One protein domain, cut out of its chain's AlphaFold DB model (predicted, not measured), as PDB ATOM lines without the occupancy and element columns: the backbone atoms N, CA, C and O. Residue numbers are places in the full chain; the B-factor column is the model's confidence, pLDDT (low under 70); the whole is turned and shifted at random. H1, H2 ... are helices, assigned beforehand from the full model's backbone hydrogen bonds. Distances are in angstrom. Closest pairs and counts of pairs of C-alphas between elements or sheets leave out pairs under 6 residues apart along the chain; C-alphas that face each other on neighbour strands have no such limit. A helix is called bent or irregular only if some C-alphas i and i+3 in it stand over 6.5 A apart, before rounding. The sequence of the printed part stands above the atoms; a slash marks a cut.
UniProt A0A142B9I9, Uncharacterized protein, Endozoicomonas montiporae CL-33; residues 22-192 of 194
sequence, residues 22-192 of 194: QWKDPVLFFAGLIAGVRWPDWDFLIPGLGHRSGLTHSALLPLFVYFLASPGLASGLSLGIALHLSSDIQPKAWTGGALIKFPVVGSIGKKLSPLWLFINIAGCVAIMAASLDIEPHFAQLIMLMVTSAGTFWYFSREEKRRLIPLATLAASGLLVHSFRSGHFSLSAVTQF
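Overview. This is residues 22 to 192 of the 194 residues of an uncharacterized protein of Endozoicomonas montiporae CL-33 (UniProt A0A142B9I9). Helices stand side by side with H4 in the core and H1, H3, H5, H7 and H6 placed round it, mostly aligned with it. The small H2 and the two long unnamed stretches, residues 45 to 59 and 89 to 108, gather toward one end, and the small H8 packs on residues 174 to 178 of H7. The printed part has 171 residues with eight named helices, H1 to H8 in chain order, and no named strand: all helix. It is compact, with a radius of gyration of the C-alphas of 16.0 A, and rounded, spanning 46 by 35 by 28 A.

Along the chain. H1, residues 22 to 38, begins with C-alpha 22 at (-2.790, -7.632, 37.482) and is 26.2 A long; it is irregular, with C-alphas 22 and 25 7.1 A apart. H2 is residues 40 to 44 and H3 residues 60 to 68. H4, residues 71 to 88, measures 25.5 A. H5, residues 109 to 132, is the longest, 34.4 A, beginning with C-alpha 109 at (-31.074, -1.029, 2.467). H6, residues 137 to 157, measures 30.1 A, and H7, residues 163 to 178, 21.6 A. H8, residues 186 to 190, ends with C-alpha 190 at (-21.435, -27.875, 25.108).

Arrangement. H1, H4, H5, H6 and H7 form a bundle, helices side by side. H4 is the hub, touching five helices. H1 touches it at a shallow tilt of 26 degrees, the same way; their closest C-alphas, of Gly 36 and Gly 80, are 4.0 A apart. H4 and H5 form a helical hairpin at 25 degrees, closest at the C-alphas of Ser 75 and Met 128, 4.2 A. H3 and H4 form another at 4 degrees, closest at Tyr 66 and Ala 74, 5.0 A between C-alphas. H6 and H7 form a third at 19 degrees, the C-alphas of Leu 144 and Val 176 being closest at 5.8 A. H7 touches H4 with the C-alphas of Pro 165 and Ser 86 closest, 5.4 A. H4 and H6 are near each other. H2 only just touches H4, with 3 pairs of C-alphas within 8 A, the closest those of Pro 40 and Ile 81 at 6.9 A. H8 touches H7, closest at the C-alphas of Ala 188 and Ser 178, 5.6 A. H1 and H5 are apart. Every O i to N i+4 pair is within hydrogen-bond range in H3, H4, H6, H7 and H8; H1 has 12 of 13, H5 18 of 20, and H2 0 of 1 but 2 of 2 O i to N i+3 pairs.

Size, cuts and confidence. The C-alphas farthest apart, of Pro 47 and Gln 191, are 48.4 A apart. The printed part has no cut. The links H2 to H3 and H4 to H5 are long. Mean pLDDT of the printed part is 83.6; residues 151 to 152 and 154 to 192 are under 70.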
ATOM      1  N   GLN A  22      -1.713  -6.645  37.669       83.00
ATOM      2  CA  GLN A  22      -2.790  -7.632  37.482       83.00
ATOM      3  C   GLN A  22      -4.178  -6.998  37.291       83.00
ATOM      4  O   GLN A  22      -5.075  -7.641  36.747       83.00
ATOM      5  N   TRP A  23      -4.374  -5.751  37.733       85.31
ATOM      6  CA  TRP A  23      -5.638  -5.023  37.574       85.31
ATOM      7  C   TRP A  23      -5.709  -4.202  36.290       85.31
ATOM      8  O   TRP A  23      -6.796  -3.743  35.933       85.31
ATOM      9  N   LYS A  24      -4.587  -4.031  35.583       89.00
ATOM     10  CA  LYS A  24      -4.506  -3.190  34.387       89.00
ATOM     11  C   LYS A  24      -5.530  -3.603  33.330       89.00
ATOM     12  O   LYS A  24      -6.385  -2.797  32.969       89.00
ATOM     13  N   ASP A  25      -5.490  -4.851  32.872       90.19
ATOM     14  CA  ASP A  25      -6.378  -5.320  31.806       90.19
ATOM     15  C   ASP A  25      -7.851  -5.434  32.224       90.19
ATOM     16  O   ASP A  25      -8.703  -5.014  31.442       90.19
ATOM     17  N   PRO A  26      -8.205  -5.858  33.452       89.62
ATOM     18  CA  PRO A  26      -9.578  -5.740  33.945       89.62
ATOM     19  C   PRO A  26     -10.129  -4.305  33.960       89.62
ATOM     20  O   PRO A  26     -11.283  -4.075  33.592       89.62
ATOM     21  N   VAL A  27      -9.319  -3.320  34.364       89.50
ATOM     22  CA  VAL A  27      -9.720  -1.903  34.351       89.50
ATOM     23  C   VAL A  27      -9.878  -1.401  32.918       89.50
ATOM     24  O   VAL A  27     -10.871  -0.741  32.600       89.50
ATOM     25  N   LEU A  28      -8.939  -1.744  32.035       92.94
ATOM     26  CA  LEU A  28      -9.003  -1.395  30.617       92.94
ATOM     27  C   LEU A  28     -10.183  -2.067  29.912       92.94
ATOM     28  O   LEU A  28     -10.831  -1.425  29.089       92.94
ATOM     29  N   PHE A  29     -10.526  -3.299  30.279       92.81
ATOM     30  CA  PHE A  29     -11.736  -3.978  29.827       92.81
ATOM     31  C   PHE A  29     -12.986  -3.209  30.220       92.81
ATOM     32  O   PHE A  29     -13.837  -2.949  29.373       92.81
ATOM     33  N   PHE A  30     -13.098  -2.789  31.478       88.38
ATOM     34  CA  PHE A  30     -14.258  -2.020  31.920       88.38
ATOM     35  C   PHE A  30     -14.363  -0.669  31.196       88.38
ATOM     36  O   PHE A  30     -15.442  -0.287  30.738       88.38
ATOM     37  N   ALA A  31     -13.237   0.028  31.020       91.88
ATOM     38  CA  ALA A  31     -13.182   1.264  30.243       91.88
ATOM     39  C   ALA A  31     -13.576   1.034  28.772       91.88
ATOM     40  O   ALA A  31     -14.390   1.779  28.223       91.88
ATOM     41  N   GLY A  32     -13.052  -0.029  28.159       94.56
ATOM     42  CA  GLY A  32     -13.377  -0.454  26.801       94.56
ATOM     43  C   GLY A  32     -14.853  -0.787  26.644       94.56
ATOM     44  O   GLY A  32     -15.476  -0.328  25.697       94.56
ATOM     45  N   LEU A  33     -15.442  -1.503  27.600       90.38
ATOM     46  CA  LEU A  33     -16.862  -1.847  27.614       90.38
ATOM     47  C   LEU A  33     -17.744  -0.598  27.590       90.38
ATOM     48  O   LEU A  33     -18.640  -0.491  26.751       90.38
ATOM     49  N   ILE A  34     -17.460   0.375  28.462       86.88
ATOM     50  CA  ILE A  34     -18.181   1.655  28.492       86.88
ATOM     51  C   ILE A  34     -18.014   2.394  27.162       86.88
ATOM     52  O   ILE A  34     -19.002   2.861  26.590       86.88
ATOM     53  N   ALA A  35     -16.782   2.486  26.659       93.00
ATOM     54  CA  ALA A  35     -16.496   3.136  25.387       93.00
ATOM     55  C   ALA A  35     -17.232   2.448  24.227       93.00
ATOM     56  O   ALA A  35     -17.826   3.123  23.391       93.00
ATOM     57  N   GLY A  36     -17.263   1.117  24.209       94.56
ATOM     58  CA  GLY A  36     -17.841   0.315  23.138       94.56
ATOM     59  C   GLY A  36     -19.354   0.437  23.056       94.56
ATOM     60  O   GLY A  36     -19.890   0.550  21.961       94.56
ATOM     61  N   VAL A  37     -20.048   0.510  24.195       89.94
ATOM     62  CA  VAL A  37     -21.502   0.751  24.210       89.94
ATOM     63  C   VAL A  37     -21.851   2.121  23.617       89.94
ATOM     64  O   VAL A  37     -22.917   2.285  23.027       89.94
ATOM     65  N   ARG A  38     -20.967   3.114  23.771       90.75
ATOM     66  CA  ARG A  38     -21.186   4.492  23.304       90.75
ATOM     67  C   ARG A  38     -20.655   4.758  21.902       90.75
ATOM     68  O   ARG A  38     -21.103   5.706  21.269       90.75
ATOM     69  N   TRP A  39     -19.694   3.967  21.437       94.25
ATOM     70  CA  TRP A  39     -18.990   4.203  20.182       94.25
ATOM     71  C   TRP A  39     -19.910   4.272  18.953       94.25
ATOM     72  O   TRP A  39     -19.741   5.204  18.167       94.25
ATOM     73  N   PRO A  40     -20.893   3.371  18.760       94.69
ATOM     74  CA  PRO A  40     -21.738   3.419  17.569       94.69
ATOM     75  C   PRO A  40     -22.467   4.762  17.398       94.69
ATOM     76  O   PRO A  40     -22.469   5.302  16.289       94.69
ATOM     77  N   ASP A  41     -22.940   5.356  18.501       93.31
ATOM     78  CA  ASP A  41     -23.641   6.651  18.547       93.31
ATOM     79  C   ASP A  41     -22.737   7.875  18.323       93.31
ATOM     80  O   ASP A  41     -23.227   9.002  18.211       93.31
ATOM     81  N   TRP A  42     -21.413   7.709  18.230       91.75
ATOM     82  CA  TRP A  42     -20.540   8.818  17.824       91.75
ATOM     83  C   TRP A  42     -20.826   9.288  16.396       91.75
ATOM     84  O   TRP A  42     -20.441  10.399  16.031       91.75
ATOM     85  N   ASP A  43     -21.535   8.488  15.596       89.88
ATOM     86  CA  ASP A  43     -21.999   8.906  14.277       89.88
ATOM     87  C   ASP A  43     -22.910  10.143  14.304       89.88
ATOM     88  O   ASP A  43     -22.899  10.909  13.343       89.88
ATOM     89  N   PHE A  44     -23.600  10.419  15.414       88.31
ATOM     90  CA  PHE A  44     -24.358  11.656  15.602       88.31
ATOM     91  C   PHE A  44     -23.475  12.899  15.738       88.31
ATOM     92  O   PHE A  44     -23.935  14.010  15.475       88.31
ATOM     93  N   LEU A  45     -22.229  12.728  16.181       90.19
ATOM     94  CA  LEU A  45     -21.307  13.825  16.474       90.19
ATOM     95  C   LEU A  45     -20.379  14.147  15.299       90.19
ATOM     96  O   LEU A  45     -19.800  15.231  15.265       90.19
ATOM     97  N   ILE A  46     -20.220  13.226  14.345       87.81
ATOM     98  CA  ILE A  46     -19.274  13.360  13.233       87.81
ATOM     99  C   ILE A  46     -20.011  13.881  11.988       87.81
ATOM    100  O   ILE A  46     -20.834  13.161  11.413       87.81
ATOM    101  N   PRO A  47     -19.703  15.103  11.508       85.50
ATOM    102  CA  PRO A  47     -20.320  15.645  10.305       85.50
ATOM    103  C   PRO A  47     -20.120  14.723   9.097       85.50
ATOM    104  O   PRO A  47     -19.008  14.287   8.805       85.50
ATOM    105  N   GLY A  48     -21.206  14.443   8.378       83.44
ATOM    106  CA  GLY A  48     -21.184  13.571   7.200       83.44
ATOM    107  C   GLY A  48     -21.421  12.087   7.493       83.44
ATOM    108  O   GLY A  48     -21.600  11.320   6.544       83.44
ATOM    109  N   LEU A  49     -21.499  11.677   8.765       87.19
ATOM    110  CA  LEU A  49     -22.034  10.369   9.133       87.19
ATOM    111  C   LEU A  49     -23.546  10.462   9.357       87.19
ATOM    112  O   LEU A  49     -24.062  11.390   9.974       87.19
ATOM    113  N   GLY A  50     -24.281   9.505   8.794       84.44
ATOM    114  CA  GLY A  50     -25.687   9.316   9.129       84.44
ATOM    115  C   GLY A  50     -25.815   8.420  10.354       84.44
ATOM    116  O   GLY A  50     -24.964   7.555  10.548       84.44
ATOM    117  N   HIS A  51     -26.909   8.570  11.108       89.06
ATOM    118  CA  HIS A  51     -27.262   7.611  12.159       89.06
ATOM    119  C   HIS A  51     -27.229   6.179  11.614       89.06
ATOM    120  O   HIS A  51     -27.749   5.931  10.514       89.06
ATOM    121  N   ARG A  52     -26.623   5.287  12.399       90.69
ATOM    122  CA  ARG A  52     -26.239   3.925  12.040       90.69
ATOM    123  C   ARG A  52     -25.193   3.879  10.936       90.69
ATOM    124  O   ARG A  52     -25.351   3.202   9.913       90.69
ATOM    125  N   SER A  53     -24.111   4.626  11.133       95.00
ATOM    126  CA  SER A  53     -22.965   4.613  10.228       95.00
ATOM    127  C   SER A  53     -22.342   3.223  10.184       95.00
ATOM    128  O   SER A  53     -21.963   2.673  11.214       95.00
ATOM    129  N   GLY A  54     -22.150   2.672   8.985       95.25
ATOM    130  CA  GLY A  54     -21.477   1.391   8.789       95.25
ATOM    131  C   GLY A  54     -20.037   1.386   9.305       95.25
ATOM    132  O   GLY A  54     -19.503   0.319   9.566       95.25
ATOM    133  N   LEU A  55     -19.415   2.554   9.507       94.06
ATOM    134  CA  LEU A  55     -18.088   2.652  10.116       94.06
ATOM    135  C   LEU A  55     -18.146   2.485  11.640       94.06
ATOM    136  O   LEU A  55     -17.404   1.676  12.193       94.06
ATOM    137  N   THR A  56     -19.032   3.214  12.326       95.81
ATOM    138  CA  THR A  56     -19.135   3.158  13.797       95.81
ATOM    139  C   THR A  56     -19.888   1.914  14.271       95.81
ATOM    140  O   THR A  56     -19.566   1.361  15.317       95.81
ATOM    141  N   HIS A  57     -20.819   1.408  13.459       96.75
ATOM    142  CA  HIS A  57     -21.556   0.164  13.679       96.75
ATOM    143  C   HIS A  57     -20.819  -1.029  13.062       96.75
ATOM    144  O   HIS A  57     -21.388  -1.814  12.297       96.75
ATOM    145  N   SER A  58     -19.521  -1.134  13.348       97.06
ATOM    146  CA  SER A  58     -18.686  -2.224  12.857       97.06
ATOM    147  C   SER A  58     -17.662  -2.707  13.873       97.06
ATOM    148  O   SER A  58     -17.318  -2.010  14.826       97.06
ATOM    149  N   ALA A  59     -17.120  -3.894  13.614       97.88
ATOM    150  CA  ALA A  59     -15.998  -4.465  14.340       97.88
ATOM    151  C   ALA A  59     -14.648  -3.816  13.971       97.88
ATOM    152  O   ALA A  59     -13.614  -4.244  14.479       97.88
ATOM    153  N   LEU A  60     -14.626  -2.787  13.107       96.81
ATOM    154  CA  LEU A  60     -13.383  -2.156  12.651       96.81
ATOM    155  C   LEU A  60     -12.602  -1.509  13.795       96.81
ATOM    156  O   LEU A  60     -11.389  -1.691  13.867       96.81
ATOM    157  N   LEU A  61     -13.272  -0.775  14.691       96.12
ATOM    158  CA  LEU A  61     -12.577  -0.144  15.813       96.12
ATOM    159  C   LEU A  61     -12.001  -1.195  16.783       96.12
ATOM    160  O   LEU A  61     -10.808  -1.113  17.068       96.12
ATOM    161  N   PRO A  62     -12.763  -2.205  17.250       96.19
ATOM    162  CA  PRO A  62     -12.195  -3.297  18.034       96.19
ATOM    163  C   PRO A  62     -11.030  -4.007  17.357       96.19
ATOM    164  O   PRO A  62     -10.036  -4.285  18.016       96.19
ATOM    165  N   LEU A  63     -11.117  -4.250  16.046       96.81
ATOM    166  CA  LEU A  63     -10.043  -4.889  15.289       96.81
ATOM    167  C   LEU A  63      -8.777  -4.027  15.282       96.81
ATOM    168  O   LEU A  63      -7.679  -4.529  15.491       96.81
ATOM    169  N   PHE A  64      -8.929  -2.720  15.076       96.19
ATOM    170  CA  PHE A  64      -7.821  -1.772  15.133       96.19
ATOM    171  C   PHE A  64      -7.176  -1.732  16.526       96.19
ATOM    172  O   PHE A  64      -5.954  -1.780  16.643       96.19
ATOM    173  N   VAL A  65      -7.989  -1.700  17.586       96.06
ATOM    174  CA  VAL A  65      -7.517  -1.690  18.979       96.06
ATOM    175  C   VAL A  65      -6.843  -3.012  19.351       96.06
ATOM    176  O   VAL A  65      -5.811  -2.986  20.015       96.06
ATOM    177  N   TYR A  66      -7.350  -4.148  18.870       94.56
ATOM    178  CA  TYR A  66      -6.740  -5.467  19.069       94.56
ATOM    179  C   TYR A  66      -5.285  -5.525  18.586       94.56
ATOM    180  O   TYR A  66      -4.442  -6.110  19.257       94.56
ATOM    181  N   PHE A  67      -4.963  -4.876  17.462       93.81
ATOM    182  CA  PHE A  67      -3.598  -4.871  16.927       93.81
ATOM    183  C   PHE A  67      -2.661  -3.832  17.560       93.81
ATOM    184  O   PHE A  67      -1.451  -3.925  17.358       93.81
ATOM    185  N   LEU A  68      -3.182  -2.829  18.275       92.56
ATOM    186  CA  LEU A  68      -2.401  -1.651  18.687       92.56
ATOM    187  C   LEU A  68      -2.398  -1.363  20.191       92.56
ATOM    188  O   LEU A  68      -1.597  -0.544  20.643       92.56
ATOM    189  N   ALA A  69      -3.297  -1.975  20.958       88.62
ATOM    190  CA  ALA A  69      -3.500  -1.678  22.373       88.62
ATOM    191  C   ALA A  69      -3.471  -2.954  23.233       88.62
ATOM    192  O   ALA A  69      -2.868  -3.954  22.850       88.62
ATOM    193  N   SER A  70      -4.074  -2.906  24.430       89.38
ATOM    194  CA  SER A  70      -4.128  -4.061  25.333       89.38
ATOM    195  C   SER A  70      -5.293  -5.006  24.996       89.38
ATOM    196  O   SER A  70      -6.355  -4.527  24.563       89.38
ATOM    197  N   PRO A  71      -5.146  -6.328  25.219       89.81
ATOM    198  CA  PRO A  71      -6.224  -7.282  24.971       89.81
ATOM    199  C   PRO A  71      -7.432  -7.036  25.887       89.81
ATOM    200  O   PRO A  71      -8.572  -7.145  25.429       89.81
ATOM    201  N   GLY A  72      -7.223  -6.582  27.126       91.38
ATOM    202  CA  GLY A  72      -8.280  -6.085  28.007       91.38
ATOM    203  C   GLY A  72      -9.116  -4.975  27.362       91.38
ATOM    204  O   GLY A  72     -10.337  -5.095  27.261       91.38
ATOM    205  N   LEU A  73      -8.482  -3.919  26.837       94.62
ATOM    206  CA  LEU A  73      -9.211  -2.828  26.175       94.62
ATOM    207  C   LEU A  73      -9.962  -3.313  24.926       94.62
ATOM    208  O   LEU A  73     -11.126  -2.956  24.730       94.62
ATOM    209  N   ALA A  74      -9.307  -4.126  24.093       95.81
ATOM    210  CA  ALA A  74      -9.882  -4.655  22.859       95.81
ATOM    211  C   ALA A  74     -11.090  -5.567  23.125       95.81
ATOM    212  O   ALA A  74     -12.120  -5.435  22.459       95.81
ATOM    213  N   SER A  75     -11.001  -6.450  24.122       94.12
ATOM    214  CA  SER A  75     -12.100  -7.335  24.523       94.12
ATOM    215  C   SER A  75     -13.280  -6.554  25.099       94.12
ATOM    216  O   SER A  75     -14.414  -6.778  24.675       94.12
ATOM    217  N   GLY A  76     -13.028  -5.584  25.983       94.12
ATOM    218  CA  GLY A  76     -14.076  -4.721  26.529       94.12
ATOM    219  C   GLY A  76     -14.799  -3.937  25.438       94.12
ATOM    220  O   GLY A  76     -16.027  -3.964  25.348       94.12
ATOM    221  N   LEU A  77     -14.036  -3.292  24.553       96.38
ATOM    222  CA  LEU A  77     -14.569  -2.517  23.433       96.38
ATOM    223  C   LEU A  77     -15.391  -3.375  22.468       96.38
ATOM    224  O   LEU A  77     -16.481  -2.970  22.056       96.38
ATOM    225  N   SER A  78     -14.895  -4.575  22.159       96.38
ATOM    226  CA  SER A  78     -15.605  -5.570  21.355       96.38
ATOM    227  C   SER A  78     -16.951  -5.930  21.971       96.38
ATOM    228  O   SER A  78     -17.975  -5.865  21.292       96.38
ATOM    229  N   LEU A  79     -16.967  -6.270  23.264       93.62
ATOM    230  CA  LEU A  79     -18.194  -6.616  23.970       93.62
ATOM    231  C   LEU A  79     -19.178  -5.443  23.952       93.62
ATOM    232  O   LEU A  79     -20.329  -5.622  23.570       93.62
ATOM    233  N   GLY A  80     -18.728  -4.237  24.298       92.38
ATOM    234  CA  GLY A  80     -19.591  -3.056  24.331       92.38
ATOM    235  C   GLY A  80     -20.258  -2.758  22.988       92.38
ATOM    236  O   GLY A  80     -21.469  -2.535  22.943       92.38
ATOM    237  N   ILE A  81     -19.497  -2.824  21.890       95.81
ATOM    238  CA  ILE A  81     -20.047  -2.627  20.542       95.81
ATOM    239  C   ILE A  81     -21.017  -3.757  20.199       95.81
ATOM    240  O   ILE A  81     -22.130  -3.475  19.758       95.81
ATOM    241  N   ALA A  82     -20.663  -5.021  20.457       94.25
ATOM    242  CA  ALA A  82     -21.560  -6.152  20.216       94.25
ATOM    243  C   ALA A  82     -22.910  -5.978  20.932       94.25
ATOM    244  O   ALA A  82     -23.955  -6.201  20.322       94.25
ATOM    245  N   LEU A  83     -22.902  -5.515  22.188       87.19
ATOM    246  CA  LEU A  83     -24.119  -5.234  22.953       87.19
ATOM    247  C   LEU A  83     -24.960  -4.132  22.320       87.19
ATOM    248  O   LEU A  83     -26.161  -4.328  22.125       87.19
ATOM    249  N   HIS A  84     -24.343  -3.015  21.945       91.31
ATOM    250  CA  HIS A  84     -25.046  -1.936  21.264       91.31
ATOM    251  C   HIS A  84     -25.695  -2.437  19.962       91.31
ATOM    252  O   HIS A  84     -26.909  -2.327  19.782       91.31
ATOM    253  N   LEU A  85     -24.916  -3.078  19.082       93.56
ATOM    254  CA  LEU A  85     -25.411  -3.578  17.792       93.56
ATOM    255  C   LEU A  85     -26.520  -4.627  17.961       93.56
ATOM    256  O   LEU A  85     -27.441  -4.702  17.145       93.56
ATOM    257  N   SER A  86     -26.448  -5.429  19.026       89.56
ATOM    258  CA  SER A  86     -27.453  -6.441  19.352       89.56
ATOM    259  C   SER A  86     -28.810  -5.850  19.747       89.56
ATOM    260  O   SER A  86     -29.838  -6.471  19.485       89.56
ATOM    261  N   SER A  87     -28.838  -4.647  20.329       86.81
ATOM    262  CA  SER A  87     -30.081  -3.895  20.541       86.81
ATOM    263  C   SER A  87     -30.587  -3.334  19.207       86.81
ATOM    264  O   SER A  87     -31.758  -3.471  18.835       86.81
ATOM    265  N   ASP A  88     -29.660  -2.811  18.408       89.94
ATOM    266  CA  ASP A  88     -29.948  -2.115  17.162       89.94
ATOM    267  C   ASP A  88     -30.509  -2.998  16.034       89.94
ATOM    268  O   ASP A  88     -31.202  -2.495  15.134       89.94
ATOM    269  N   ILE A  89     -30.291  -4.316  16.112       90.25
ATOM    270  CA  ILE A  89     -30.841  -5.322  15.189       90.25
ATOM    271  C   ILE A  89     -32.349  -5.571  15.381       90.25
ATOM    272  O   ILE A  89     -32.966  -6.255  14.561       90.25
ATOM    273  N   GLN A  90     -32.974  -5.006  16.424       86.88
ATOM    274  CA  GLN A  90     -34.385  -5.237  16.767       86.88
ATOM    275  C   GLN A  90     -35.325  -4.032  16.536       86.88
ATOM    276  O   GLN A  90     -36.233  -3.809  17.355       86.88
ATOM    277  N   PRO A  91     -35.201  -3.255  15.434       89.44
ATOM    278  CA  PRO A  91     -36.062  -2.101  15.229       89.44
ATOM    279  C   PRO A  91     -37.521  -2.535  15.019       89.44
ATOM    280  O   PRO A  91     -37.827  -3.677  14.669       89.44
ATOM    281  N   LYS A  92     -38.464  -1.603  15.200       87.19
ATOM    282  CA  LYS A  92     -39.883  -1.851  14.873       87.19
ATOM    283  C   LYS A  92     -40.087  -2.110  13.375       87.19
ATOM    284  O   LYS A  92     -40.931  -2.921  13.014       87.19
ATOM    285  N   ALA A  93     -39.311  -1.432  12.532       89.94
ATOM    286  CA  ALA A  93     -39.256  -1.627  11.091       89.94
ATOM    287  C   ALA A  93     -37.868  -1.233  10.563       89.94
ATOM    288  O   ALA A  93     -37.262  -0.280  11.050       89.94
ATOM    289  N   TRP A  94     -37.379  -1.943   9.546       94.75
ATOM    290  CA  TRP A  94     -36.119  -1.631   8.862       94.75
ATOM    291  C   TRP A  94     -36.319  -0.532   7.814       94.75
ATOM    292  O   TRP A  94     -36.353  -0.795   6.610       94.75
ATOM    293  N   THR A  95     -36.498   0.702   8.283       93.50
ATOM    294  CA  THR A  95     -36.710   1.896   7.455       93.50
ATOM    295  C   THR A  95     -36.019   3.122   8.060       93.50
ATOM    296  O   THR A  95     -35.698   3.154   9.248       93.50
ATOM    297  N   GLY A  96     -35.781   4.153   7.242       91.44
ATOM    298  CA  GLY A  96     -35.281   5.449   7.707       91.44
ATOM    299  C   GLY A  96     -33.957   5.359   8.475       91.44
ATOM    300  O   GLY A  96     -32.949   4.908   7.934       91.44
ATOM    301  N   GLY A  97     -33.965   5.819   9.730       89.19
ATOM    302  CA  GLY A  97     -32.801   5.802  10.624       89.19
ATOM    303  C   GLY A  97     -32.350   4.406  11.058       89.19
ATOM    304  O   GLY A  97     -31.225   4.269  11.504       89.19
ATOM    305  N   ALA A  98     -33.175   3.369  10.877       92.38
ATOM    306  CA  ALA A  98     -32.796   2.010  11.247       92.38
ATOM    307  C   ALA A  98     -31.823   1.353  10.249       92.38
ATOM    308  O   ALA A  98     -31.260   0.305  10.554       92.38
ATOM    309  N   LEU A  99     -31.654   1.927   9.054       96.75
ATOM    310  CA  LEU A  99     -30.812   1.375   7.992       96.75
ATOM    311  C   LEU A  99     -29.348   1.778   8.176       96.75
ATOM    312  O   LEU A  99     -29.072   2.945   8.441       96.75
ATOM    313  N   ILE A 100     -28.433   0.837   7.932       97.25
ATOM    314  CA  ILE A 100     -26.993   1.109   7.917       97.25
ATOM    315  C   ILE A 100     -26.658   2.021   6.742       97.25
ATOM    316  O   ILE A 100     -27.100   1.772   5.612       97.25
ATOM    317  N   LYS A 101     -25.850   3.051   6.999       95.62
ATOM    318  CA  LYS A 101     -25.439   4.045   6.002       95.62
ATOM    319  C   LYS A 101     -23.928   4.162   5.921       95.62
ATOM    320  O   LYS A 101     -23.255   4.213   6.941       95.62
ATOM    321  N   PHE A 102     -23.404   4.282   4.711       93.56
ATOM    322  CA  PHE A 102     -22.011   4.655   4.493       93.56
ATOM    323  C   PHE A 102     -21.909   6.112   4.052       93.56
ATOM    324  O   PHE A 102     -22.828   6.612   3.388       93.56
ATOM    325  N   PRO A 103     -20.794   6.790   4.377       87.88
ATOM    326  CA  PRO A 103     -20.511   8.088   3.790       87.88
ATOM    327  C   PRO A 103     -20.536   7.962   2.263       87.88
ATOM    328  O   PRO A 103     -20.059   6.974   1.706       87.88
ATOM    329  N   VAL A 104     -21.118   8.958   1.591       87.12
ATOM    330  CA  VAL A 104     -21.258   9.054   0.122       87.12
ATOM    331  C   VAL A 104     -22.225   8.040  -0.516       87.12
ATOM    332  O   VAL A 104     -23.034   8.431  -1.350       87.12
ATOM    333  N   VAL A 105     -22.200   6.765  -0.119       89.00
ATOM    334  CA  VAL A 105     -23.029   5.692  -0.713       89.00
ATOM    335  C   VAL A 105     -24.471   5.716  -0.193       89.00
ATOM    336  O   VAL A 105     -25.396   5.268  -0.870       89.00
ATOM    337  N   GLY A 106     -24.689   6.251   1.011       91.31
ATOM    338  CA  GLY A 106     -25.996   6.234   1.653       91.31
ATOM    339  C   GLY A 106     -26.343   4.851   2.204       91.31
ATOM    340  O   GLY A 106     -25.476   4.112   2.666       91.31
ATOM    341  N   SER A 107     -27.633   4.520   2.236       95.44
ATOM    342  CA  SER A 107     -28.120   3.309   2.905       95.44
ATOM    343  C   SER A 107     -27.882   2.039   2.081       95.44
ATOM    344  O   SER A 107     -28.287   1.979   0.923       95.44
ATOM    345  N   ILE A 108     -27.408   0.965   2.723       96.00
ATOM    346  CA  ILE A 108     -27.305  -0.377   2.105       96.00
ATOM    347  C   ILE A 108     -28.644  -1.132   2.050       96.00
ATOM    348  O   ILE A 108     -28.745  -2.236   1.516       96.00
ATOM    349  N   GLY A 109     -29.707  -0.541   2.596       96.06
ATOM    350  CA  GLY A 109     -31.074  -1.029   2.467       96.06
ATOM    351  C   GLY A 109     -31.467  -2.086   3.499       96.06
ATOM    352  O   GLY A 109     -30.656  -2.613   4.264       96.06
ATOM    353  N   LYS A 110     -32.767  -2.398   3.523       96.19
ATOM    354  CA  LYS A 110     -33.424  -3.178   4.588       96.19
ATOM    355  C   LYS A 110     -32.934  -4.617   4.755       96.19
ATOM    356  O   LYS A 110     -33.107  -5.183   5.823       96.19
ATOM    357  N   LYS A 111     -32.381  -5.225   3.698       94.19
ATOM    358  CA  LYS A 111     -31.889  -6.613   3.735       94.19
ATOM    359  C   LYS A 111     -30.442  -6.683   4.215       94.19
ATOM    360  O   LYS A 111     -30.110  -7.551   5.008       94.19
ATOM    361  N   LEU A 112     -29.599  -5.760   3.751       96.88
ATOM    362  CA  LEU A 112     -28.176  -5.765   4.083       96.88
ATOM    363  C   LEU A 112     -27.892  -5.127   5.446       96.88
ATOM    364  O   LEU A 112     -26.930  -5.514   6.088       96.88
ATOM    365  N   SER A 113     -28.739  -4.212   5.924       96.88
ATOM    366  CA  SER A 113     -28.578  -3.581   7.244       96.88
ATOM    367  C   SER A 113     -28.581  -4.574   8.424       96.88
ATOM    368  O   SER A 113     -27.625  -4.554   9.197       96.88
ATOM    369  N   PRO A 114     -29.569  -5.483   8.573       95.69
ATOM    370  CA  PRO A 114     -29.520  -6.504   9.625       95.69
ATOM    371  C   PRO A 114     -28.336  -7.459   9.457       95.69
ATOM    372  O   PRO A 114     -27.717  -7.836  10.448       95.69
ATOM    373  N   LEU A 115     -27.998  -7.829   8.216       96.56
ATOM    374  CA  LEU A 115     -26.857  -8.701   7.934       96.56
ATOM    375  C   LEU A 115     -25.533  -8.039   8.341       96.56
ATOM    376  O   LEU A 115     -24.687  -8.689   8.944       96.56
ATOM    377  N   TRP A 116     -25.377  -6.743   8.062       97.69
ATOM    378  CA  TRP A 116     -24.218  -5.954   8.470       97.69
ATOM    379  C   TRP A 116     -24.055  -5.949   9.989       97.69
ATOM    380  O   TRP A 116     -22.973  -6.259  10.482       97.69
ATOM    381  N   LEU A 117     -25.126  -5.658  10.736       96.12
ATOM    382  CA  LEU A 117     -25.081  -5.710  12.198       96.12
ATOM    383  C   LEU A 117     -24.718  -7.107  12.697       96.12
ATOM    384  O   LEU A 117     -23.835  -7.236  13.534       96.12
ATOM    385  N   PHE A 118     -25.342  -8.154  12.153       95.31
ATOM    386  CA  PHE A 118     -25.074  -9.529  12.567       95.31
ATOM    387  C   PHE A 118     -23.611  -9.939  12.347       95.31
ATOM    388  O   PHE A 118     -22.975 -10.463  13.259       95.31
ATOM    389  N   ILE A 119     -23.053  -9.652  11.165       97.19
ATOM    390  CA  ILE A 119     -21.645  -9.932  10.850       97.19
ATOM    391  C   ILE A 119     -20.718  -9.181  11.809       97.19
ATOM    392  O   ILE A 119     -19.736  -9.747  12.280       97.19
ATOM    393  N   ASN A 120     -21.031  -7.927  12.135       98.00
ATOM    394  CA  ASN A 120     -20.192  -7.130  13.024       98.00
ATOM    395  C   ASN A 120     -20.330  -7.522  14.499       98.00
ATOM    396  O   ASN A 120     -19.335  -7.469  15.214       98.00
ATOM    397  N   ILE A 121     -21.498  -7.992  14.943       94.69
ATOM    398  CA  ILE A 121     -21.652  -8.643  16.252       94.69
ATOM    399  C   ILE A 121     -20.752  -9.881  16.310       94.69
ATOM    400  O   ILE A 121     -19.947 -10.002  17.230       94.69
ATOM    401  N   ALA A 122     -20.827 -10.764  15.308       94.31
ATOM    402  CA  ALA A 122     -19.988 -11.961  15.245       94.31
ATOM    403  C   ALA A 122     -18.490 -11.616  15.203       94.31
ATOM    404  O   ALA A 122     -17.697 -12.233  15.908       94.31
ATOM    405  N   GLY A 123     -18.107 -10.594  14.431       96.81
ATOM    406  CA  GLY A 123     -16.737 -10.086  14.373       96.81
ATOM    407  C   GLY A 123     -16.246  -9.564  15.724       96.81
ATOM    408  O   GLY A 123     -15.164  -9.937  16.160       96.81
ATOM    409  N   CYS A 124     -17.057  -8.768  16.428       96.44
ATOM    410  CA  CYS A 124     -16.729  -8.302  17.776       96.44
ATOM    411  C   CYS A 124     -16.562  -9.476  18.749       96.44
ATOM    412  O   CYS A 124     -15.583  -9.534  19.483       96.44
ATOM    413  N   VAL A 125     -17.471 -10.450  18.723       90.44
ATOM    414  CA  VAL A 125     -17.373 -11.644  19.575       90.44
ATOM    415  C   VAL A 125     -16.099 -12.447  19.274       90.44
ATOM    416  O   VAL A 125     -15.424 -12.889  20.201       90.44
ATOM    417  N   ALA A 126     -15.726 -12.590  18.000       92.25
ATOM    418  CA  ALA A 126     -14.492 -13.263  17.602       92.25
ATOM    419  C   ALA A 126     -13.237 -12.519  18.088       92.25
ATOM    420  O   ALA A 126     -12.323 -13.148  18.618       92.25
ATOM    421  N   ILE A 127     -13.205 -11.186  17.970       94.62
ATOM    422  CA  ILE A 127     -12.097 -10.356  18.470       94.62
ATOM    423  C   ILE A 127     -12.009 -10.438  19.996       94.62
ATOM    424  O   ILE A 127     -10.915 -10.568  20.541       94.62
ATOM    425  N   MET A 128     -13.149 -10.420  20.692       92.19
ATOM    426  CA  MET A 128     -13.196 -10.607  22.140       92.19
ATOM    427  C   MET A 128     -12.585 -11.954  22.534       92.19
ATOM    428  O   MET A 128     -11.715 -11.988  23.396       92.19
ATOM    429  N   ALA A 129     -12.987 -13.046  21.879       85.94
ATOM    430  CA  ALA A 129     -12.441 -14.376  22.146       85.94
ATOM    431  C   ALA A 129     -10.926 -14.442  21.885       85.94
ATOM    432  O   ALA A 129     -10.187 -14.945  22.725       85.94
ATOM    433  N   ALA A 130     -10.457 -13.876  20.770       89.69
ATOM    434  CA  ALA A 130      -9.031 -13.817  20.446       89.69
ATOM    435  C   ALA A 130      -8.223 -12.951  21.430       89.69
ATOM    436  O   ALA A 130      -7.051 -13.219  21.669       89.69
ATOM    437  N   SER A 131      -8.838 -11.913  22.000       90.25
ATOM    438  CA  SER A 131      -8.209 -11.067  23.021       90.25
ATOM    439  C   SER A 131      -8.115 -11.791  24.366       90.25
ATOM    440  O   SER A 131      -7.087 -11.721  25.029       90.25
ATOM    441  N   LEU A 132      -9.171 -12.517  24.752       83.75
ATOM    442  CA  LEU A 132      -9.233 -13.261  26.013       83.75
ATOM    443  C   LEU A 132      -8.247 -14.432  26.069       83.75
ATOM    444  O   LEU A 132      -7.749 -14.729  27.149       83.75
ATOM    445  N   ASP A 133      -7.932 -15.061  24.934       82.75
ATOM    446  CA  ASP A 133      -6.950 -16.158  24.858       82.75
ATOM    447  C   ASP A 133      -5.542 -15.730  25.316       82.75
ATOM    448  O   ASP A 133      -4.755 -16.538  25.800       82.75
ATOM    449  N   ILE A 134      -5.237 -14.433  25.210       85.81
ATOM    450  CA  ILE A 134      -3.943 -13.848  25.582       85.81
ATOM    451  C   ILE A 134      -3.928 -13.422  27.062       85.81
ATOM    452  O   ILE A 134      -2.867 -13.315  27.678       85.81
ATOM    453  N   GLU A 135      -5.100 -13.176  27.650       84.94
ATOM    454  CA  GLU A 135      -5.233 -12.658  29.013       84.94
ATOM    455  C   GLU A 135      -4.913 -13.728  30.069       84.94
ATOM    456  O   GLU A 135      -5.313 -14.887  29.925       84.94
ATOM    457  N   PRO A 136      -4.256 -13.374  31.188       84.88
ATOM    458  CA  PRO A 136      -4.061 -14.303  32.289       84.88
ATOM    459  C   PRO A 136      -5.405 -14.703  32.914       84.88
ATOM    460  O   PRO A 136      -6.331 -13.901  33.034       84.88
ATOM    461  N   HIS A 137      -5.493 -15.940  33.409       81.19
ATOM    462  CA  HIS A 137      -6.733 -16.506  33.958       81.19
ATOM    463  C   HIS A 137      -7.386 -15.639  35.052       81.19
ATOM    464  O   HIS A 137      -8.609 -15.530  35.107       81.19
ATOM    465  N   PHE A 138      -6.592 -14.981  35.906       83.31
ATOM    466  CA  PHE A 138      -7.124 -14.042  36.901       83.31
ATOM    467  C   PHE A 138      -7.923 -12.906  36.245       83.31
ATOM    468  O   PHE A 138      -9.050 -12.637  36.659       83.31
ATOM    469  N   ALA A 139      -7.377 -12.286  35.197       83.25
ATOM    470  CA  ALA A 139      -8.041 -11.208  34.480       83.25
ATOM    471  C   ALA A 139      -9.330 -11.703  33.808       83.25
ATOM    472  O   ALA A 139     -10.376 -11.072  33.965       83.25
ATOM    473  N   GLN A 140      -9.296 -12.885  33.178       83.44
ATOM    474  CA  GLN A 140     -10.482 -13.526  32.594       83.44
ATOM    475  C   GLN A 140     -11.604 -13.718  33.631       83.44
ATOM    476  O   GLN A 140     -12.761 -13.404  33.352       83.44
ATOM    477  N   LEU A 141     -11.284 -14.158  34.856       81.00
ATOM    478  CA  LEU A 141     -12.275 -14.309  35.932       81.00
ATOM    479  C   LEU A 141     -12.902 -12.972  36.349       81.00
ATOM    480  O   LEU A 141     -14.113 -12.906  36.563       81.00
ATOM    481  N   ILE A 142     -12.110 -11.898  36.452       84.69
ATOM    482  CA  ILE A 142     -12.655 -10.564  36.748       84.69
ATOM    483  C   ILE A 142     -13.572 -10.097  35.610       84.69
ATOM    484  O   ILE A 142     -14.687  -9.638  35.867       84.69
ATOM    485  N   MET A 143     -13.147 -10.259  34.356       84.62
ATOM    486  CA  MET A 143     -13.949  -9.908  33.178       84.62
ATOM    487  C   MET A 143     -15.260 -10.709  33.122       84.62
ATOM    488  O   MET A 143     -16.310 -10.144  32.798       84.62
ATOM    489  N   LEU A 144     -15.239 -11.991  33.514       80.19
ATOM    490  CA  LEU A 144     -16.439 -12.821  33.656       80.19
ATOM    491  C   LEU A 144     -17.389 -12.225  34.690       80.19
ATOM    492  O   LEU A 144     -18.560 -12.015  34.386       80.19
ATOM    493  N   MET A 145     -16.888 -11.907  35.887       80.19
ATOM    494  CA  MET A 145     -17.704 -11.324  36.955       80.19
ATOM    495  C   MET A 145     -18.346 -10.004  36.526       80.19
ATOM    496  O   MET A 145     -19.540  -9.810  36.751       80.19
ATOM    497  N   VAL A 146     -17.591  -9.120  35.864       81.31
ATOM    498  CA  VAL A 146     -18.108  -7.850  35.330       81.31
ATOM    499  C   VAL A 146     -19.202  -8.103  34.290       81.31
ATOM    500  O   VAL A 146     -20.273  -7.498  34.363       81.31
ATOM    501  N   THR A 147     -18.976  -9.030  33.360       80.00
ATOM    502  CA  THR A 147     -19.946  -9.374  32.309       80.00
ATOM    503  C   THR A 147     -21.218  -9.982  32.903       80.00
ATOM    504  O   THR A 147     -22.326  -9.570  32.554       80.00
ATOM    505  N   SER A 148     -21.094 -10.911  33.854       71.44
ATOM    506  CA  SER A 148     -22.226 -11.523  34.558       71.44
ATOM    507  C   SER A 148     -23.010 -10.506  35.390       71.44
ATOM    508  O   SER A 148     -24.241 -10.504  35.346       71.44
ATOM    509  N   ALA A 149     -22.327  -9.600  36.096       79.56
ATOM    510  CA  ALA A 149     -22.969  -8.530  36.857       79.56
ATOM    511  C   ALA A 149     -23.719  -7.552  35.939       79.56
ATOM    512  O   ALA A 149     -24.872  -7.214  36.215       79.56
ATOM    513  N   GLY A 150     -23.111  -7.153  34.816       70.75
ATOM    514  CA  GLY A 150     -23.757  -6.328  33.794       70.75
ATOM    515  C   GLY A 150     -24.986  -7.013  33.191       70.75
ATOM    516  O   GLY A 150     -26.038  -6.387  33.059       70.75
ATOM    517  N   THR A 151     -24.892  -8.319  32.924       64.88
ATOM    518  CA  THR A 151     -26.012  -9.143  32.442       64.88
ATOM    519  C   THR A 151     -27.178  -9.134  33.418       64.88
ATOM    520  O   THR A 151     -28.321  -8.871  33.038       64.88
ATOM    521  N   PHE A 152     -26.887  -9.389  34.692       66.88
ATOM    522  CA  PHE A 152     -27.881  -9.414  35.755       66.88
ATOM    523  C   PHE A 152     -28.537  -8.044  35.966       66.88
ATOM    524  O   PHE A 152     -29.762  -7.954  36.085       66.88
ATOM    525  N   TRP A 153     -27.738  -6.972  35.979       72.56
ATOM    526  CA  TRP A 153     -28.228  -5.602  36.115       72.56
ATOM    527  C   TRP A 153     -29.148  -5.215  34.953       72.56
ATOM    528  O   TRP A 153     -30.271  -4.771  35.199       72.56
ATOM    529  N   TYR A 154     -28.716  -5.453  33.709       63.31
ATOM    530  CA  TYR A 154     -29.500  -5.148  32.511       63.31
ATOM    531  C   TYR A 154     -30.830  -5.913  32.508       63.31
ATOM    532  O   TYR A 154     -31.888  -5.308  32.333       63.31
ATOM    533  N   PHE A 155     -30.806  -7.216  32.825       61.84
ATOM    534  CA  PHE A 155     -32.013  -8.045  32.945       61.84
ATOM    535  C   PHE A 155     -33.008  -7.510  33.984       61.84
ATOM    536  O   PHE A 155     -34.225  -7.573  33.791       61.84
ATOM    537  N   SER A 156     -32.481  -6.989  35.091       65.12
ATOM    538  CA  SER A 156     -33.263  -6.538  36.239       65.12
ATOM    539  C   SER A 156     -33.839  -5.127  36.064       65.12
ATOM    540  O   SER A 156     -34.799  -4.783  36.755       65.12
ATOM    541  N   ARG A 157     -33.265  -4.293  35.182       65.31
ATOM    542  CA  ARG A 157     -33.577  -2.854  35.096       65.31
ATOM    543  C   ARG A 157     -34.185  -2.400  33.765       65.31
ATOM    544  O   ARG A 157     -35.033  -1.511  33.817       65.31
ATOM    545  N   GLU A 158     -33.821  -2.965  32.609       54.97
ATOM    546  CA  GLU A 158     -34.143  -2.342  31.308       54.97
ATOM    547  C   GLU A 158     -34.805  -3.249  30.237       54.97
ATOM    548  O   GLU A 158     -34.684  -4.471  30.210       54.97
ATOM    549  N   GLU A 159     -35.570  -2.565  29.373       46.72
ATOM    550  CA  GLU A 159     -36.241  -2.936  28.112       46.72
ATOM    551  C   GLU A 159     -37.296  -4.062  28.043       46.72
ATOM    552  O   GLU A 159     -37.283  -5.061  28.750       46.72
ATOM    553  N   LYS A 160     -38.261  -3.890  27.121       56.00
ATOM    554  CA  LYS A 160     -39.351  -4.842  26.812       56.00
ATOM    555  C   LYS A 160     -38.958  -5.909  25.767       56.00
ATOM    556  O   LYS A 160     -39.719  -6.850  25.565       56.00
ATOM    557  N   ARG A 161     -37.802  -5.782  25.091       58.59
ATOM    558  CA  ARG A 161     -37.288  -6.712  24.058       58.59
ATOM    559  C   ARG A 161     -35.868  -7.170  24.413       58.59
ATOM    560  O   ARG A 161     -34.896  -6.607  23.950       58.59
ATOM    561  N   ARG A 162     -35.760  -8.188  25.270       62.09
ATOM    562  CA  ARG A 162     -34.505  -8.507  25.981       62.09
ATOM    563  C   ARG A 162     -33.651  -9.610  25.352       62.09
ATOM    564  O   ARG A 162     -32.503  -9.790  25.734       62.09
ATOM    565  N   LEU A 163     -34.215 -10.391  24.432       65.50
ATOM    566  CA  LEU A 163     -33.652 -11.691  24.051       65.50
ATOM    567  C   LEU A 163     -32.257 -11.610  23.417       65.50
ATOM    568  O   LEU A 163     -31.406 -12.416  23.774       65.50
ATOM    569  N   ILE A 164     -32.000 -10.665  22.508       63.75
ATOM    570  CA  ILE A 164     -30.735 -10.638  21.751       63.75
ATOM    571  C   ILE A 164     -29.592  -9.989  22.551       63.75
ATOM    572  O   ILE A 164     -28.517 -10.594  22.592       63.75
ATOM    573  N   PRO A 165     -29.792  -8.867  23.272       63.25
ATOM    574  CA  PRO A 165     -28.780  -8.371  24.205       63.25
ATOM    575  C   PRO A 165     -28.429  -9.393  25.290       63.25
ATOM    576  O   PRO A 165     -27.253  -9.611  25.571       63.25
ATOM    577  N   LEU A 166     -29.424 -10.106  25.835       65.94
ATOM    578  CA  LEU A 166     -29.182 -11.178  26.807       65.94
ATOM    579  C   LEU A 166     -28.459 -12.376  26.203       65.94
ATOM    580  O   LEU A 166     -27.560 -12.904  26.841       65.94
ATOM    581  N   ALA A 167     -28.825 -12.811  24.995       67.94
ATOM    582  CA  ALA A 167     -28.123 -13.896  24.320       67.94
ATOM    583  C   ALA A 167     -26.666 -13.515  24.027       67.94
ATOM    584  O   ALA A 167     -25.778 -14.342  24.196       67.94
ATOM    585  N   THR A 168     -26.408 -12.259  23.655       63.00
ATOM    586  CA  THR A 168     -25.056 -11.737  23.403       63.00
ATOM    587  C   THR A 168     -24.238 -11.692  24.692       63.00
ATOM    588  O   THR A 168     -23.103 -12.163  24.719       63.00
ATOM    589  N   LEU A 169     -24.830 -11.208  25.786       67.62
ATOM    590  CA  LEU A 169     -24.229 -11.223  27.120       67.62
ATOM    591  C   LEU A 169     -23.958 -12.643  27.630       67.62
ATOM    592  O   LEU A 169     -22.862 -12.926  28.107       67.62
ATOM    593  N   ALA A 170     -24.929 -13.548  27.493       68.06
ATOM    594  CA  ALA A 170     -24.812 -14.938  27.915       68.06
ATOM    595  C   ALA A 170     -23.763 -15.690  27.089       68.06
ATOM    596  O   ALA A 170     -22.922 -16.374  27.664       68.06
ATOM    597  N   ALA A 171     -23.750 -15.518  25.763       68.12
ATOM    598  CA  ALA A 171     -22.715 -16.069  24.895       68.12
ATOM    599  C   ALA A 171     -21.331 -15.521  25.263       68.12
ATOM    600  O   ALA A 171     -20.370 -16.280  25.322       68.12
ATOM    601  N   SER A 172     -21.233 -14.230  25.584       65.69
ATOM    602  CA  SER A 172     -19.976 -13.610  26.010       65.69
ATOM    603  C   SER A 172     -19.498 -14.155  27.357       65.69
ATOM    604  O   SER A 172     -18.329 -14.497  27.495       65.69
ATOM    605  N   GLY A 173     -20.399 -14.331  28.327       67.31
ATOM    606  CA  GLY A 173     -20.088 -14.981  29.602       67.31
ATOM    607  C   GLY A 173     -19.675 -16.446  29.435       67.31
ATOM    608  O   GLY A 173     -18.703 -16.882  30.047       67.31
ATOM    609  N   LEU A 174     -20.354 -17.197  28.560       66.12
ATOM    610  CA  LEU A 174     -19.968 -18.566  28.218       66.12
ATOM    611  C   LEU A 174     -18.587 -18.607  27.571       66.12
ATOM    612  O   LEU A 174     -17.792 -19.461  27.944       66.12
ATOM    613  N   LEU A 175     -18.273 -17.689  26.655       63.53
ATOM    614  CA  LEU A 175     -16.947 -17.598  26.044       63.53
ATOM    615  C   LEU A 175     -15.872 -17.340  27.097       63.53
ATOM    616  O   LEU A 175     -14.911 -18.098  27.147       63.53
ATOM    617  N   VAL A 176     -16.067 -16.360  27.985       63.88
ATOM    618  CA  VAL A 176     -15.106 -16.086  29.064       63.88
ATOM    619  C   VAL A 176     -14.951 -17.302  29.995       63.88
ATOM    620  O   VAL A 176     -13.832 -17.649  30.347       63.88
ATOM    621  N   HIS A 177     -16.034 -18.007  30.348       61.88
ATOM    622  CA  HIS A 177     -15.953 -19.238  31.154       61.88
ATOM    623  C   HIS A 177     -15.280 -20.411  30.416       61.88
ATOM    624  O   HIS A 177     -14.682 -21.291  31.040       61.88
ATOM    625  N   SER A 178     -15.414 -20.464  29.091       63.47
ATOM    626  CA  SER A 178     -14.920 -21.576  28.269       63.47
ATOM    627  C   SER A 178     -13.427 -21.493  27.991       63.47
ATOM    628  O   SER A 178     -12.833 -22.503  27.609       63.47
ATOM    629  N   PHE A 179     -12.808 -20.334  28.225       58.53
ATOM    630  CA  PHE A 179     -11.364 -20.237  28.366       58.53
ATOM    631  C   PHE A 179     -10.963 -20.737  29.759       58.53
ATOM    632  O   PHE A 179     -11.199 -20.093  30.778       58.53
ATOM    633  N   ARG A 180     -10.367 -21.933  29.809       58.16
ATOM    634  CA  ARG A 180      -9.723 -22.473  31.015       58.16
ATOM    635  C   ARG A 180      -8.245 -22.658  30.726       58.16
ATOM    636  O   ARG A 180      -7.884 -23.272  29.728       58.16
ATOM    637  N   SER A 181      -7.394 -22.147  31.613       54.09
ATOM    638  CA  SER A 181      -5.938 -22.342  31.535       54.09
ATOM    639  C   SER A 181      -5.300 -21.865  30.215       54.09
ATOM    640  O   SER A 181      -4.327 -22.465  29.772       54.09
ATOM    641  N   GLY A 182      -5.843 -20.815  29.583       52.97
ATOM    642  CA  GLY A 182      -5.308 -20.265  28.325       52.97
ATOM    643  C   GLY A 182      -5.668 -21.057  27.063       52.97
ATOM    644  O   GLY A 182      -4.975 -20.943  26.061       52.97
ATOM    645  N   HIS A 183      -6.709 -21.897  27.108       52.44
ATOM    646  CA  HIS A 183      -7.215 -22.601  25.931       52.44
ATOM    647  C   HIS A 183      -8.746 -22.566  25.867       52.44
ATOM    648  O   HIS A 183      -9.435 -22.777  26.871       52.44
ATOM    649  N   PHE A 184      -9.278 -22.351  24.661       60.12
ATOM    650  CA  PHE A 184     -10.708 -22.458  24.381       60.12
ATOM    651  C   PHE A 184     -11.173 -23.919  24.458       60.12
ATOM    652  O   PHE A 184     -10.716 -24.771  23.694       60.12
ATOM    653  N   SER A 185     -12.119 -24.217  25.351       65.00
ATOM    654  CA  SER A 185     -12.694 -25.554  25.502       65.00
ATOM    655  C   SER A 185     -14.110 -25.627  24.932       65.00
ATOM    656  O   SER A 185     -15.082 -25.227  25.574       65.00
ATOM    657  N   LEU A 186     -14.249 -26.209  23.735       58.81
ATOM    658  CA  LEU A 186     -15.561 -26.456  23.126       58.81
ATOM    659  C   LEU A 186     -16.411 -27.418  23.979       58.81
ATOM    660  O   LEU A 186     -17.624 -27.251  24.064       58.81
ATOM    661  N   SER A 187     -15.778 -28.383  24.659       58.56
ATOM    662  CA  SER A 187     -16.474 -29.330  25.539       58.56
ATOM    663  C   SER A 187     -17.092 -28.646  26.761       58.56
ATOM    664  O   SER A 187     -18.188 -29.022  27.175       58.56
ATOM    665  N   ALA A 188     -16.446 -27.601  27.293       58.62
ATOM    666  CA  ALA A 188     -16.989 -26.795  28.386       58.62
ATOM    667  C   ALA A 188     -18.216 -25.978  27.950       58.62
ATOM    668  O   ALA A 188     -19.157 -25.852  28.728       58.62
ATOM    669  N   VAL A 189     -18.242 -25.470  26.710       51.78
ATOM    670  CA  VAL A 189     -19.416 -24.776  26.147       51.78
ATOM    671  C   VAL A 189     -20.591 -25.744  26.016       51.78
ATOM    672  O   VAL A 189     -21.701 -25.437  26.444       51.78
ATOM    673  N   THR A 190     -20.360 -26.924  25.433       53.53
ATOM    674  CA  THR A 190     -21.435 -27.875  25.108       53.53
ATOM    675  C   THR A 190     -22.095 -28.498  26.337       53.53
ATOM    676  O   THR A 190     -23.260 -28.866  26.259       53.53
ATOM    677  N   GLN A 191     -21.401 -28.561  27.480       60.66
ATOM    678  CA  GLN A 191     -21.963 -29.052  28.749       60.66
ATOM    679  C   GLN A 191     -23.132 -28.209  29.280       60.66
ATOM    680  O   GLN A 191     -23.894 -28.696  30.104       60.66
ATOM    681  N   PHE A 192     -23.297 -26.964  28.824       47.66
ATOM    682  CA  PHE A 192     -24.436 -26.125  29.213       47.66
ATOM    683  C   PHE A 192     -25.686 -26.346  28.349       47.66
ATOM    684  O   PHE A 192     -26.739 -25.786  28.656       47.66
TER     685      PHE A 192